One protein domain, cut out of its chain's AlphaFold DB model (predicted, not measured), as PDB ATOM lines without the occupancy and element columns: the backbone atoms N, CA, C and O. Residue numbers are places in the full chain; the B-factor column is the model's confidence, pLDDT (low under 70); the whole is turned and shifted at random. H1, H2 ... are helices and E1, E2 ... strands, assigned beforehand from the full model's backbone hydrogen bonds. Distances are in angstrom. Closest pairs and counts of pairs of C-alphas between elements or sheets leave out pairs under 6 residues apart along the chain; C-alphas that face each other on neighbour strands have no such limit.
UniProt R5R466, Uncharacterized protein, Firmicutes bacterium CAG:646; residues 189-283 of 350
ATOM      1  N   THR A 189     -11.901  11.785 -33.071       84.81
ATOM      2  CA  THR A 189     -11.447  10.544 -33.703       84.81
ATOM      3  C   THR A 189     -11.496   9.381 -32.734       84.81
ATOM      4  O   THR A 189     -12.075   8.359 -33.073       84.81
ATOM      5  N   GLN A 190     -10.923   9.536 -31.544       86.31
ATOM      6  CA  GLN A 190     -10.922   8.488 -30.534       86.31
ATOM      7  C   GLN A 190     -12.337   8.182 -30.044       86.31
ATOM      8  O   GLN A 190     -12.720   7.025 -30.065       86.31
ATOM      9  N   ALA A 191     -13.155   9.192 -29.733       88.75
ATOM     10  CA  ALA A 191     -14.543   8.980 -29.315       88.75
ATOM     11  C   ALA A 191     -15.370   8.248 -30.387       88.75
ATOM     12  O   ALA A 191     -16.123   7.325 -30.075       88.75
ATOM     13  N   PHE A 192     -15.185   8.610 -31.660       91.88
ATOM     14  CA  PHE A 192     -15.790   7.891 -32.778       91.88
ATOM     15  C   PHE A 192     -15.295   6.440 -32.857       91.88
ATOM     16  O   PHE A 192     -16.104   5.529 -33.000       91.88
ATOM     17  N   LEU A 193     -13.983   6.202 -32.746       92.25
ATOM     18  CA  LEU A 193     -13.402   4.855 -32.789       92.25
ATOM     19  C   LEU A 193     -13.852   3.986 -31.606       92.25
ATOM     20  O   LEU A 193     -14.188   2.819 -31.808       92.25
ATOM     21  N   ASP A 194     -13.910   4.549 -30.403       93.50
ATOM     22  CA  ASP A 194     -14.392   3.884 -29.193       93.50
ATOM     23  C   ASP A 194     -15.865   3.502 -29.342       93.50
ATOM     24  O   ASP A 194     -16.260   2.389 -28.998       93.50
ATOM     25  N   PHE A 195     -16.672   4.383 -29.935       95.38
ATOM     26  CA  PHE A 195     -18.069   4.091 -30.228       95.38
ATOM     27  C   PHE A 195     -18.236   3.017 -31.314       95.38
ATOM     28  O   PHE A 195     -19.049   2.106 -31.159       95.38
ATOM     29  N   VAL A 196     -17.439   3.059 -32.388       96.44
ATOM     30  CA  VAL A 196     -17.408   1.995 -33.409       96.44
ATOM     31  C   VAL A 196     -17.052   0.652 -32.768       96.44
ATOM     32  O   VAL A 196     -17.699  -0.359 -33.050       96.44
ATOM     33  N   LYS A 197     -16.058   0.633 -31.869       96.25
ATOM     34  CA  LYS A 197     -15.682  -0.561 -31.106       96.25
ATOM     35  C   LYS A 197     -16.827  -1.029 -30.209       96.25
ATOM     36  O   LYS A 197     -17.123  -2.217 -30.210       96.25
ATOM     37  N   LEU A 198     -17.505  -0.121 -29.506       96.69
ATOM     38  CA  LEU A 198     -18.669  -0.445 -28.679       96.69
ATOM     39  C   LEU A 198     -19.775  -1.125 -29.498       96.69
ATOM     40  O   LEU A 198     -20.277  -2.165 -29.083       96.69
ATOM     41  N   CYS A 199     -20.138  -0.580 -30.660       97.19
ATOM     42  CA  CYS A 199     -21.116  -1.198 -31.561       97.19
ATOM     43  C   CYS A 199     -20.670  -2.600 -32.009       97.19
ATOM     44  O   CYS A 199     -21.451  -3.548 -31.920       97.19
ATOM     45  N   SER A 200     -19.395  -2.753 -32.390       96.12
ATOM     46  CA  SER A 200     -18.812  -4.051 -32.755       96.12
ATOM     47  C   SER A 200     -18.863  -5.062 -31.605       96.12
ATOM     48  O   SER A 200     -19.276  -6.199 -31.817       96.12
ATOM     49  N   ASP A 201     -18.472  -4.665 -30.391       97.00
ATOM     50  CA  ASP A 201     -18.468  -5.522 -29.197       97.00
ATOM     51  C   ASP A 201     -19.890  -5.941 -28.793       97.00
ATOM     52  O   ASP A 201     -20.095  -7.015 -28.229       97.00
ATOM     53  N   LYS A 202     -20.885  -5.095 -29.083       95.25
ATOM     54  CA  LYS A 202     -22.305  -5.376 -28.850       95.25
ATOM     55  C   LYS A 202     -22.993  -6.093 -30.015       95.25
ATOM     56  O   LYS A 202     -24.163  -6.436 -29.884       95.25
ATOM     57  N   GLY A 203     -22.294  -6.332 -31.125       95.94
ATOM     58  CA  GLY A 203     -22.826  -7.070 -32.270       95.94
ATOM     59  C   GLY A 203     -23.860  -6.310 -33.106       95.94
ATOM     60  O   GLY A 203     -24.701  -6.949 -33.727       95.94
ATOM     61  N   THR A 204     -23.812  -4.973 -33.147       97.00
ATOM     62  CA  THR A 204     -24.698  -4.155 -33.998       97.00
ATOM     63  C   THR A 204     -23.905  -3.237 -34.930       97.00
ATOM     64  O   THR A 204     -22.872  -2.692 -34.548       97.00
ATOM     65  N   ASP A 205     -24.398  -3.048 -36.160       97.50
ATOM     66  CA  ASP A 205     -23.905  -2.026 -37.100       97.50
ATOM     67  C   ASP A 205     -24.747  -0.743 -37.056       97.50
ATOM     68  O   ASP A 205     -24.503   0.179 -37.826       97.50
ATOM     69  N   LEU A 206     -25.748  -0.664 -36.178       98.00
ATOM     70  CA  LEU A 206     -26.649   0.476 -36.115       98.00
ATOM     71  C   LEU A 206     -26.379   1.329 -34.879       98.00
ATOM     72  O   LEU A 206     -26.091   0.843 -33.781       98.00
ATOM     73  N   ALA A 207     -26.509   2.633 -35.066       97.62
ATOM     74  CA  ALA A 207     -26.431   3.632 -34.017       97.62
ATOM     75  C   ALA A 207     -27.617   4.577 -34.127       97.62
ATOM     76  O   ALA A 207     -28.113   4.818 -35.221       97.62
ATOM     77  N   VAL A 208     -28.053   5.145 -33.011       96.69
ATOM     78  CA  VAL A 208     -29.101   6.162 -32.999       96.69
ATOM     79  C   VAL A 208     -28.618   7.395 -32.260       96.69
ATOM     80  O   VAL A 208     -28.054   7.300 -31.167       96.69
ATOM     81  N   SER A 209     -28.845   8.554 -32.866       95.12
ATOM     82  CA  SER A 209     -28.705   9.844 -32.195       95.12
ATOM     83  C   SER A 209     -30.018  10.227 -31.517       95.12
ATOM     84  O   SER A 209     -31.085  10.072 -32.117       95.12
ATOM     85  N   GLU A 210     -29.962  10.796 -30.320       92.06
ATOM     86  CA  GLU A 210     -31.152  11.266 -29.609       92.06
ATOM     87  C   GLU A 210     -31.881  12.410 -30.335       92.06
ATOM     88  O   GLU A 210     -31.321  13.102 -31.192       92.06
ATOM     89  N   TYR A 211     -33.145  12.627 -29.973       90.81
ATOM     90  CA  TYR A 211     -33.839  13.870 -30.278       90.81
ATOM     91  C   TYR A 211     -33.529  14.900 -29.188       90.81
ATOM     92  O   TYR A 211     -33.743  14.638 -28.006       90.81
ATOM     93  N   LYS A 212     -33.061  16.089 -29.580       87.12
ATOM     94  CA  LYS A 212     -32.719  17.170 -28.650       87.12
ATOM     95  C   LYS A 212     -33.348  18.486 -29.087       87.12
ATOM     96  O   LYS A 212     -33.007  18.994 -30.154       87.12
ATOM     97  N   THR A 213     -34.205  19.052 -28.242       83.31
ATOM     98  CA  THR A 213     -34.905  20.328 -28.488       83.31
ATOM     99  C   THR A 213     -33.950  21.528 -28.465       83.31
ATOM    100  O   THR A 213     -34.036  22.423 -29.298       83.31
ATOM    101  N   PHE A 214     -32.979  21.534 -27.544       84.12
ATOM    102  CA  PHE A 214     -31.998  22.616 -27.383       84.12
ATOM    103  C   PHE A 214     -30.739  22.338 -28.211       84.12
ATOM    104  O   PHE A 214     -29.725  21.857 -27.698       84.12
ATOM    105  N   CYS A 215     -30.824  22.580 -29.513       86.88
ATOM    106  CA  CYS A 215     -29.797  22.205 -30.479       86.88
ATOM    107  C   CYS A 215     -29.583  23.357 -31.478       86.88
ATOM    108  O   CYS A 215     -30.512  24.104 -31.800       86.88
ATOM    109  N   SER A 216     -28.340  23.547 -31.924       91.25
ATOM    110  CA  SER A 216     -28.007  24.532 -32.961       91.25
ATOM    111  C   SER A 216     -28.527  24.084 -34.332       91.25
ATOM    112  O   SER A 216     -28.880  22.917 -34.502       91.25
ATOM    113  N   ALA A 217     -28.520  24.988 -35.319       93.56
ATOM    114  CA  ALA A 217     -28.858  24.653 -36.708       93.56
ATOM    115  C   ALA A 217     -27.973  23.528 -37.275       93.56
ATOM    116  O   ALA A 217     -28.436  22.683 -38.027       93.56
ATOM    117  N   GLU A 218     -26.694  23.497 -36.890       92.25
ATOM    118  CA  GLU A 218     -25.761  22.450 -37.320       92.25
ATOM    119  C   GLU A 218     -26.037  21.116 -36.621       92.25
ATOM    120  O   GLU A 218     -26.145  20.081 -37.270       92.25
ATOM    121  N   CYS A 219     -26.231  21.144 -35.301       91.56
ATOM    122  CA  CYS A 219     -26.559  19.961 -34.504       91.56
ATOM    123  C   CYS A 219     -27.886  19.316 -34.968       91.56
ATOM    124  O   CYS A 219     -28.015  18.088 -34.986       91.56
ATOM    125  N   SER A 220     -28.880  20.117 -35.379       93.75
ATOM    126  CA  SER A 220     -30.230  19.628 -35.693       93.75
ATOM    127  C   SER A 220     -30.289  18.809 -36.982       93.75
ATOM    128  O   SER A 220     -31.210  18.007 -37.154       93.75
ATOM    129  N   LYS A 221     -29.286  18.936 -37.854       94.50
ATOM    130  CA  LYS A 221     -29.135  18.113 -39.062       94.50
ATOM    131  C   LYS A 221     -28.980  16.635 -38.718       94.50
ATOM    132  O   LYS A 221     -29.431  15.772 -39.473       94.50
ATOM    133  N   TYR A 222     -28.380  16.348 -37.561       94.75
ATOM    134  CA  TYR A 222     -27.913  15.018 -37.178       94.75
ATOM    135  C   TYR A 222     -28.761  14.317 -36.112       94.75
ATOM    136  O   TYR A 222     -28.588  13.116 -35.923       94.75
ATOM    137  N   ARG A 223     -29.659  15.030 -35.420       92.56
ATOM    138  CA  ARG A 223     -30.503  14.477 -34.341       92.56
ATOM    139  C   ARG A 223     -31.536  13.475 -34.852       92.56
ATOM    140  O   ARG A 223     -31.967  13.569 -35.999       92.56
ATOM    141  N   ALA A 224     -31.996  12.581 -33.978       94.12
ATOM    142  CA  ALA A 224     -33.090  11.644 -34.246       94.12
ATOM    143  C   ALA A 224     -32.975  10.901 -35.594       94.12
ATOM    144  O   ALA A 224     -33.854  10.977 -36.454       94.12
ATOM    145  N   ARG A 225     -31.850  10.218 -35.805       95.38
ATOM    146  CA  ARG A 225     -31.588   9.366 -36.966       95.38
ATOM    147  C   ARG A 225     -30.953   8.069 -36.508       95.38
ATOM    148  O   ARG A 225     -30.145   8.070 -35.577       95.38
ATOM    149  N   ILE A 226     -31.305   6.991 -37.189       97.62
ATOM    150  CA  ILE A 226     -30.561   5.740 -37.164       97.62
ATOM    151  C   ILE A 226     -29.481   5.830 -38.249       97.62
ATOM    152  O   ILE A 226     -29.739   6.300 -39.355       97.62
ATOM    153  N   TYR A 227     -28.269   5.403 -37.922       98.19
ATOM    154  CA  TYR A 227     -27.105   5.407 -38.798       98.19
ATOM    155  C   TYR A 227     -26.536   3.998 -38.935       98.19
ATOM    156  O   TYR A 227     -26.471   3.270 -37.945       98.19
ATOM    157  N   SER A 228     -26.023   3.663 -40.119       98.19
ATOM    158  CA  SER A 228     -25.090   2.545 -40.286       98.19
ATOM    159  C   SER A 228     -23.688   2.993 -39.876       98.19
ATOM    160  O   SER A 228     -23.116   3.925 -40.451       98.19
ATOM    161  N   VAL A 229     -23.120   2.327 -38.875       97.81
ATOM    162  CA  VAL A 229     -21.797   2.606 -38.306       97.81
ATOM    163  C   VAL A 229     -20.710   2.357 -39.350       97.81
ATOM    164  O   VAL A 229     -19.876   3.228 -39.607       97.81
ATOM    165  N   SER A 230     -20.734   1.198 -40.013       96.12
ATOM    166  CA  SER A 230     -19.800   0.874 -41.099       96.12
ATOM    167  C   SER A 230     -20.149   1.561 -42.427       96.12
ATOM    168  O   SER A 230     -19.264   1.813 -43.253       96.12
ATOM    169  N   GLY A 231     -21.426   1.895 -42.631       96.81
ATOM    170  CA  GLY A 231     -21.995   2.325 -43.908       96.81
ATOM    171  C   GLY A 231     -22.364   1.164 -44.840       96.81
ATOM    172  O   GLY A 231     -22.587   1.405 -46.033       96.81
ATOM    173  N   ASN A 232     -22.374  -0.080 -44.349       96.44
ATOM    174  CA  ASN A 232     -22.748  -1.259 -45.131       96.44
ATOM    175  C   ASN A 232     -24.266  -1.451 -45.209       96.44
ATOM    176  O   ASN A 232     -24.754  -1.844 -46.268       96.44
ATOM    177  N   ASP A 233     -25.007  -1.136 -44.142       96.75
ATOM    178  CA  ASP A 233     -26.470  -1.145 -44.180       96.75
ATOM    179  C   ASP A 233     -26.979   0.103 -44.913       96.75
ATOM    180  O   ASP A 233     -26.939   1.219 -44.397       96.75
ATOM    181  N   LYS A 234     -27.430  -0.092 -46.155       97.00
ATOM    182  CA  LYS A 234     -27.887   0.985 -47.046       97.00
ATOM    183  C   LYS A 234     -29.287   1.495 -46.726       97.00
ATOM    184  O   LYS A 234     -29.696   2.483 -47.327       97.00
ATOM    185  N   ARG A 235     -30.003   0.864 -45.786       96.31
ATOM    186  CA  ARG A 235     -31.266   1.405 -45.271       96.31
ATOM    187  C   ARG A 235     -31.039   2.698 -44.497       96.31
ATOM    188  O   ARG A 235     -31.968   3.479 -44.369       96.31
ATOM    189  N   PHE A 236     -29.829   2.943 -43.991       97.75
ATOM    190  CA  PHE A 236     -29.530   4.091 -43.142       97.75
ATOM    191  C   PHE A 236     -28.335   4.896 -43.668       97.75
ATOM    192  O   PHE A 236     -27.427   4.336 -44.292       97.75
ATOM    193  N   PRO A 237     -28.273   6.209 -43.387       97.69
ATOM    194  CA  PRO A 237     -27.090   7.001 -43.687       97.69
ATOM    195  C   PRO A 237     -25.872   6.480 -42.918       97.69
ATOM    196  O   PRO A 237     -25.978   5.963 -41.805       97.69
ATOM    197  N   LYS A 238     -24.680   6.672 -43.486       97.94
ATOM    198  CA  LYS A 238     -23.431   6.366 -42.784       97.94
ATOM    199  C   LYS A 238     -23.252   7.305 -41.588       97.94
ATOM    200  O   LYS A 238     -23.436   8.510 -41.742       97.94
ATOM    201  N   LEU A 239     -22.832   6.769 -40.441       96.88
ATOM    202  CA  LEU A 239     -22.545   7.543 -39.231       96.88
ATOM    203  C   LEU A 239     -21.433   8.577 -39.501       96.88
ATOM    204  O   LEU A 239     -20.287   8.186 -39.760       96.88
ATOM    205  N   PRO A 240     -21.729   9.888 -39.444       93.88
ATOM    206  CA  PRO A 240     -20.719  10.910 -39.654       93.88
ATOM    207  C   PRO A 240     -19.918  11.132 -38.369       93.88
ATOM    208  O   PRO A 240     -20.478  11.297 -37.287       93.88
ATOM    209  N   LYS A 241     -18.589  11.203 -38.488       90.00
ATOM    210  CA  LYS A 241     -17.700  11.508 -37.356       90.00
ATOM    211  C   LYS A 241     -18.007  12.874 -36.724       90.00
ATOM    212  O   LYS A 241     -17.897  13.006 -35.511       90.00
ATOM    213  N   THR A 242     -18.427  13.854 -37.526       87.12
ATOM    214  CA  THR A 242     -18.791  15.207 -37.064       87.12
ATOM    215  C   THR A 242     -19.924  15.199 -36.040       87.12
ATOM    216  O   THR A 242     -20.055  16.137 -35.268       87.12
ATOM    217  N   LEU A 243     -20.715  14.123 -35.955       89.25
ATOM    218  CA  LEU A 243     -21.772  13.997 -34.952       89.25
ATOM    219  C   LEU A 243     -21.226  14.070 -33.513       89.25
ATOM    220  O   LEU A 243     -21.906  14.578 -32.627       89.25
ATOM    221  N   PHE A 244     -19.976  13.639 -33.308       88.25
ATOM    222  CA  PHE A 244     -19.269  13.659 -32.022       88.25
ATOM    223  C   PHE A 244     -18.692  15.040 -31.657       88.25
ATOM    224  O   PHE A 244     -18.177  15.207 -30.554       88.25
ATOM    225  N   GLU A 245     -18.778  16.028 -32.552       83.88
ATOM    226  CA  GLU A 245     -18.479  17.440 -32.247       83.88
ATOM    227  C   GLU A 245     -19.637  18.112 -31.503       83.88
ATOM    228  O   GLU A 245     -19.462  19.133 -30.838       83.88
ATOM    229  N   PHE A 246     -20.839  17.544 -31.611       84.81
ATOM    230  CA  PHE A 246     -22.027  18.070 -30.965       84.81
ATOM    231  C   PHE A 246     -22.260  17.378 -29.627       84.81
ATOM    232  O   PHE A 246     -21.999  16.191 -29.446       84.81
ATOM    233  N   ASN A 247     -22.847  18.110 -28.682       79.31
ATOM    234  CA  ASN A 247     -23.366  17.527 -27.448       79.31
ATOM    235  C   ASN A 247     -24.710  16.824 -27.721       79.31
ATOM    236  O   ASN A 247     -25.760  17.300 -27.279       79.31
ATOM    237  N   LEU A 248     -24.669  15.769 -28.531       86.69
ATOM    238  CA  LEU A 248     -25.804  14.962 -28.957       86.69
ATOM    239  C   LEU A 248     -25.553  13.517 -28.521       86.69
ATOM    240  O   LEU A 248     -24.535  12.929 -28.882       86.69
ATOM    241  N   GLY A 249     -26.460  12.950 -27.732       88.31
ATOM    242  CA  GLY A 249     -26.366  11.562 -27.292       88.31
ATOM    243  C   GLY A 249     -26.393  10.588 -28.470       88.31
ATOM    244  O   GLY A 249     -27.279  10.663 -29.322       88.31
ATOM    245  N   ILE A 250     -25.439   9.654 -28.497       93.12
ATOM    246  CA  ILE A 250     -25.346   8.574 -29.487       93.12
ATOM    247  C   ILE A 250     -25.263   7.255 -28.736       93.12
ATOM    248  O   ILE A 250     -24.483   7.120 -27.792       93.12
ATOM    249  N   ARG A 251     -26.045   6.268 -29.159       94.88
ATOM    250  CA  ARG A 251     -26.037   4.930 -28.562       94.88
ATOM    251  C   ARG A 251     -26.163   3.844 -29.627       94.88
ATOM    252  O   ARG A 251     -26.736   4.117 -30.686       94.88
ATOM    253  N   PRO A 252     -25.667   2.622 -29.367       97.19
ATOM    254  CA  PRO A 252     -25.968   1.476 -30.214       97.19
ATOM    255  C   PRO A 252     -27.486   1.297 -30.372       97.19
ATOM    256  O   PRO A 252     -28.249   1.521 -29.425       97.19
ATOM    257  N   PHE A 253     -27.915   0.917 -31.571       96.88
ATOM    258  CA  PHE A 253     -29.309   0.645 -31.905       96.88
ATOM    259  C   PHE A 253     -29.473  -0.846 -32.204       96.88
ATOM    260  O   PHE A 253     -28.691  -1.425 -32.954       96.88
ATOM    261  N   PHE A 254     -30.490  -1.463 -31.610       95.44
ATOM    262  CA  PHE A 254     -30.834  -2.872 -31.802       95.44
ATOM    263  C   PHE A 254     -32.268  -2.934 -32.307       95.44
ATOM    264  O   PHE A 254     -33.158  -2.499 -31.581       95.44
ATOM    265  N   GLU A 255     -32.503  -3.434 -33.520       89.44
ATOM    266  CA  GLU A 255     -33.835  -3.409 -34.148       89.44
ATOM    267  C   GLU A 255     -34.899  -4.133 -33.306       89.44
ATOM    268  O   GLU A 255     -36.056  -3.719 -33.308       89.44
ATOM    269  N   GLU A 256     -34.518  -5.154 -32.528       89.12
ATOM    270  CA  GLU A 256     -35.474  -5.906 -31.705       89.12
ATOM    271  C   GLU A 256     -35.936  -5.146 -30.449       89.12
ATOM    272  O   GLU A 256     -37.030  -5.390 -29.943       89.12
ATOM    273  N   PHE A 257     -35.113  -4.229 -29.926       89.00
ATOM    274  CA  PHE A 257     -35.320  -3.625 -28.598       89.00
ATOM    275  C   PHE A 257     -35.372  -2.099 -28.609       89.00
ATOM    276  O   PHE A 257     -35.930  -1.471 -27.709       89.00
ATOM    277  N   SER A 258     -34.743  -1.477 -29.600       87.62
ATOM    278  CA  SER A 258     -34.612  -0.032 -29.697       87.62
ATOM    279  C   SER A 258     -35.743   0.549 -30.524       87.62
ATOM    280  O   SER A 258     -36.131   0.014 -31.555       87.62
ATOM    281  N   LYS A 259     -36.228   1.712 -30.096       86.44
ATOM    282  CA  LYS A 259     -37.140   2.537 -30.884       86.44
ATOM    283  C   LYS A 259     -36.473   3.863 -31.195       86.44
ATOM    284  O   LYS A 259     -35.708   4.392 -30.380       86.44
ATOM    285  N   LEU A 260     -36.751   4.390 -32.381       89.44
ATOM    286  CA  LEU A 260     -36.438   5.776 -32.681       89.44
ATOM    287  C   LEU A 260     -37.422   6.643 -31.892       89.44
ATOM    288  O   LEU A 260     -38.622   6.620 -32.150       89.44
ATOM    289  N   HIS A 261     -36.916   7.361 -30.892       85.44
ATOM    290  CA  HIS A 261     -37.744   8.244 -30.080       85.44
ATOM    291  C   HIS A 261     -37.888   9.583 -30.792       85.44
ATOM    292  O   HIS A 261     -36.930  10.355 -30.877       85.44
ATOM    293  N   LEU A 262     -39.089   9.828 -31.305       86.44
ATOM    294  CA  LEU A 262     -39.494  11.088 -31.907       86.44
ATOM    295  C   LEU A 262     -40.521  11.779 -31.002       86.44
ATOM    296  O   LEU A 262     -41.224  11.095 -30.252       86.44
ATOM    297  N   PRO A 263     -40.620  13.117 -31.045       84.12
ATOM    298  CA  PRO A 263     -41.752  13.819 -30.459       84.12
ATOM    299  C   PRO A 263     -43.075  13.301 -31.026       84.12
ATOM    300  O   PRO A 263     -43.147  12.981 -32.209       84.12
ATOM    301  N   GLU A 264     -44.130  13.292 -30.211       85.69
ATOM    302  CA  GLU A 264     -45.450  12.750 -30.585       85.69
ATOM    303  C   GLU A 264     -46.052  13.396 -31.840       85.69
ATOM    304  O   GLU A 264     -46.781  12.752 -32.587       85.69
ATOM    305  N   TYR A 265     -45.717  14.661 -32.104       82.06
ATOM    306  CA  TYR A 265     -46.165  15.389 -33.291       82.06
ATOM    307  C   TYR A 265     -45.415  15.000 -34.579       82.06
ATOM    308  O   TYR A 265     -45.725  15.525 -35.646       82.06
ATOM    309  N   ILE A 266     -44.422  14.110 -34.499       83.62
ATOM    310  CA  ILE A 266     -43.700  13.563 -35.647       83.62
ATOM    311  C   ILE A 266     -44.098  12.098 -35.815       83.62
ATOM    312  O   ILE A 266     -43.644  11.224 -35.079       83.62
ATOM    313  N   VAL A 267     -44.908  11.832 -36.836       84.31
ATOM    314  CA  VAL A 267     -45.292  10.477 -37.241       84.31
ATOM    315  C   VAL A 267     -44.576  10.161 -38.545       84.31
ATOM    316  O   VAL A 267     -44.906  10.724 -39.586       84.31
ATOM    317  N   ALA A 268     -43.562   9.302 -38.484       87.44
ATOM    318  CA  ALA A 268     -42.772   8.922 -39.647       87.44
ATOM    319  C   ALA A 268     -42.228   7.500 -39.505       87.44
ATOM    320  O   ALA A 268     -41.952   7.039 -38.393       87.44
ATOM    321  N   ASP A 269     -42.038   6.827 -40.639       92.19
ATOM    322  CA  ASP A 269     -41.286   5.580 -40.682       92.19
ATOM    323  C   ASP A 269     -39.818   5.835 -40.265       92.19
ATOM    324  O   ASP A 269     -39.203   6.791 -40.747       92.19
ATOM    325  N   PRO A 270     -39.218   5.026 -39.369       91.94
ATOM    326  CA  PRO A 270     -37.857   5.266 -38.893       91.94
ATOM    327  C   PRO A 270     -36.783   5.234 -39.983       91.94
ATOM    328  O   PRO A 270     -35.784   5.947 -39.854       91.94
ATOM    329  N   ILE A 271     -36.956   4.424 -41.033       94.50
ATOM    330  CA  ILE A 271     -36.017   4.342 -42.157       94.50
ATOM    331  C   ILE A 271     -36.142   5.621 -42.982       94.50
ATOM    332  O   ILE A 271     -35.143   6.313 -43.188       94.50
ATOM    333  N   GLU A 272     -37.356   5.992 -43.387       94.69
ATOM    334  CA  GLU A 272     -37.610   7.229 -44.135       94.69
ATOM    335  C   GLU A 272     -37.108   8.461 -43.367       94.69
ATOM    336  O   GLU A 272     -36.301   9.247 -43.876       94.69
ATOM    337  N   TYR A 273     -37.490   8.585 -42.094       94.94
ATOM    338  CA  TYR A 273     -37.113   9.712 -41.250       94.94
ATOM    339  C   TYR A 273     -35.599   9.810 -41.061       94.94
ATOM    340  O   TYR A 273     -35.043  10.911 -41.030       94.94
ATOM    341  N   SER A 274     -34.903   8.675 -40.959       96.19
ATOM    342  CA  SER A 274     -33.446   8.652 -40.818       96.19
ATOM    343  C   SER A 274     -32.719   9.109 -42.084       96.19
ATOM    344  O   SER A 274     -31.619   9.653 -41.970       96.19
ATOM    345  N   ASN A 275     -33.336   8.965 -43.262       96.19
ATOM    346  CA  ASN A 275     -32.765   9.336 -44.562       96.19
ATOM    347  C   ASN A 275     -33.156  10.735 -45.064       96.19
ATOM    348  O   ASN A 275     -32.689  11.143 -46.126       96.19
ATOM    349  N   ARG A 276     -33.960  11.502 -44.314       95.19
ATOM    350  CA  ARG A 276     -34.307  12.894 -44.670       95.19
ATOM    351  C   ARG A 276     -33.046  13.763 -44.912       95.19
ATOM    352  O   ARG A 276     -32.001  13.465 -44.328       95.19
ATOM    353  N   PRO A 277     -33.101  14.866 -45.679       96.19
ATOM    354  CA  PRO A 277     -31.935  15.726 -45.927       96.19
ATOM    355  C   PRO A 277     -31.224  16.198 -44.647       96.19
ATOM    356  O   PRO A 277     -31.860  16.370 -43.604       96.19
ATOM    357  N   PHE A 278     -29.905  16.407 -44.703       95.38
ATOM    358  CA  PHE A 278     -29.103  16.943 -43.587       95.38
ATOM    359  C   PHE A 278     -29.245  18.470 -43.485       95.38
ATOM    360  O   PHE A 278     -28.282  19.220 -43.631       95.38
ATOM    361  N   GLU A 279     -30.470  18.917 -43.233       95.38
ATOM    362  CA  GLU A 279     -30.857  20.325 -43.128       95.38
ATOM    363  C   GLU A 279     -31.358  20.654 -41.719       95.38
ATOM    364  O   GLU A 279     -31.593  19.752 -40.904       95.38
ATOM    365  N   ASP A 280     -31.468  21.950 -41.407       94.44
ATOM    366  CA  ASP A 280     -31.929  22.391 -40.092       94.44
ATOM    367  C   ASP A 280     -33.365  21.907 -39.857       94.44
ATOM    368  O   ASP A 280     -34.316  22.408 -40.447       94.44
ATOM    369  N   SER A 281     -33.508  20.910 -38.985       90.94
ATOM    370  CA  SER A 281     -34.793  20.268 -38.691       90.94
ATOM    371  C   SER A 281     -35.547  20.922 -37.533       90.94
ATOM    372  O   SER A 281     -36.453  20.307 -36.965       90.94
ATOM    373  N   ARG A 282     -35.122  22.112 -37.096       92.94
ATOM    374  CA  ARG A 282     -35.760  22.830 -35.992       92.94
ATOM    375  C   ARG A 282     -37.042  23.491 -36.459       92.94
ATOM    376  O   ARG A 282     -37.089  24.117 -37.513       92.94
ATOM    377  N   THR A 283     -38.058  23.425 -35.613       91.88
ATOM    378  CA  THR A 283     -39.201  24.335 -35.730       91.88
ATOM    379  C   THR A 283     -38.781  25.765 -35.371       91.88
ATOM    380  O   THR A 283     -37.785  25.977 -34.672       91.88
TER     381      THR A 283
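This is residues 189 to 283 of the 350 residues of an uncharacterized protein of Firmicutes bacterium CAG:646 (UniProt R5R466). A small sheet of three short strands, in the order E2, E1, E3, stands between two helices: H1, the longest, packs over E3, while the short H4 grazes the sheet beside E2 with residues 270 to 275. Two more short helices, H2 and H3, are near each other beyond the end of the sheet where E1 ends and E3 begins, and long unnamed stretches complete the body. The printed part has 95 residues with four named helices and three named strands, along the chain H1, E1, H2, E2, H3, E3, H4; the sheet is antiparallel. The class is mixed, helices and strands, though just 39 residues are in named elements. The whole is compact, with a radius of gyration of the C-alphas of 12.6 A, and spans 36 by 28 by 20 A.

In the sheet, E1 is residues 206 to 209, 10.4 A from first to last C-alpha, and begins at C-alpha 206 (-26.649, 0.476, -36.115). E2 is residues 226 to 228, 7.1 A, and E3 residues 250 to 253, 9.2 A. H1 is residues 189 to 201, 18.1 A, from C-alpha 189 at (-11.447, 10.544, -33.703). H2 is residues 217 to 220, 5.3 A; H3 residues 241 to 245, 7.9 A; H4 residues 270 to 275, 8.6 A, ending at C-alpha 275 (-32.765, 9.336, -44.562).

Inner strand E1 is antiparallel to E3 at 144 degrees, with N 208 and O 251 2.9 A apart, and to E2 at 140 degrees, with N 227 and O 207 2.8 A apart, both within hydrogen-bond range. E2, H3, E3 form a split strand-helix-strand unit, two strands of one sheet with a helix between them along the chain and with E1, to which both are antiparallel, between them in the sheet; its crossover is right-handed. H1 is on the sheet at a height of 10.0 A, over E3 and only just not over E1, where 2 of its C-alphas fall; it runs along the strands, at 21 degrees to E3 on the local plane. The closest C-alphas of H1 and E3 are those of Cys 199 and Pro 252, 5.7 A apart. H4 only grazes the sheet; its closest C-alpha to E2 is that of Ser 274, 5.5 A from that of Ile 226. H1 touches H3 with residues 189 to 192 alone, the closest C-alphas being those of Phe 192 and Lys 241, 6.1 A. H2 and H3 are close but not clearly touching, with C-alphas 219 and 243 the closest at 7.7 A; H1 and H4 are apart. H1 and H4 have every O i to N i+4 pair within hydrogen-bond range; H3 has 0 of 1 but 2 of 2 O i to N i+3 pairs, and H2 is too short for an i+4 pair.

The C-alphas of Asp 201 and Thr 283, the two farthest apart, are 36.9 A from each other. The printed part has no cut. The links E2 to H3, residues 229 to 240, and E3 to H4, residues 254 to 269, are long. The mean pLDDT of the printed part is 92.4, and no printed residue is under 70.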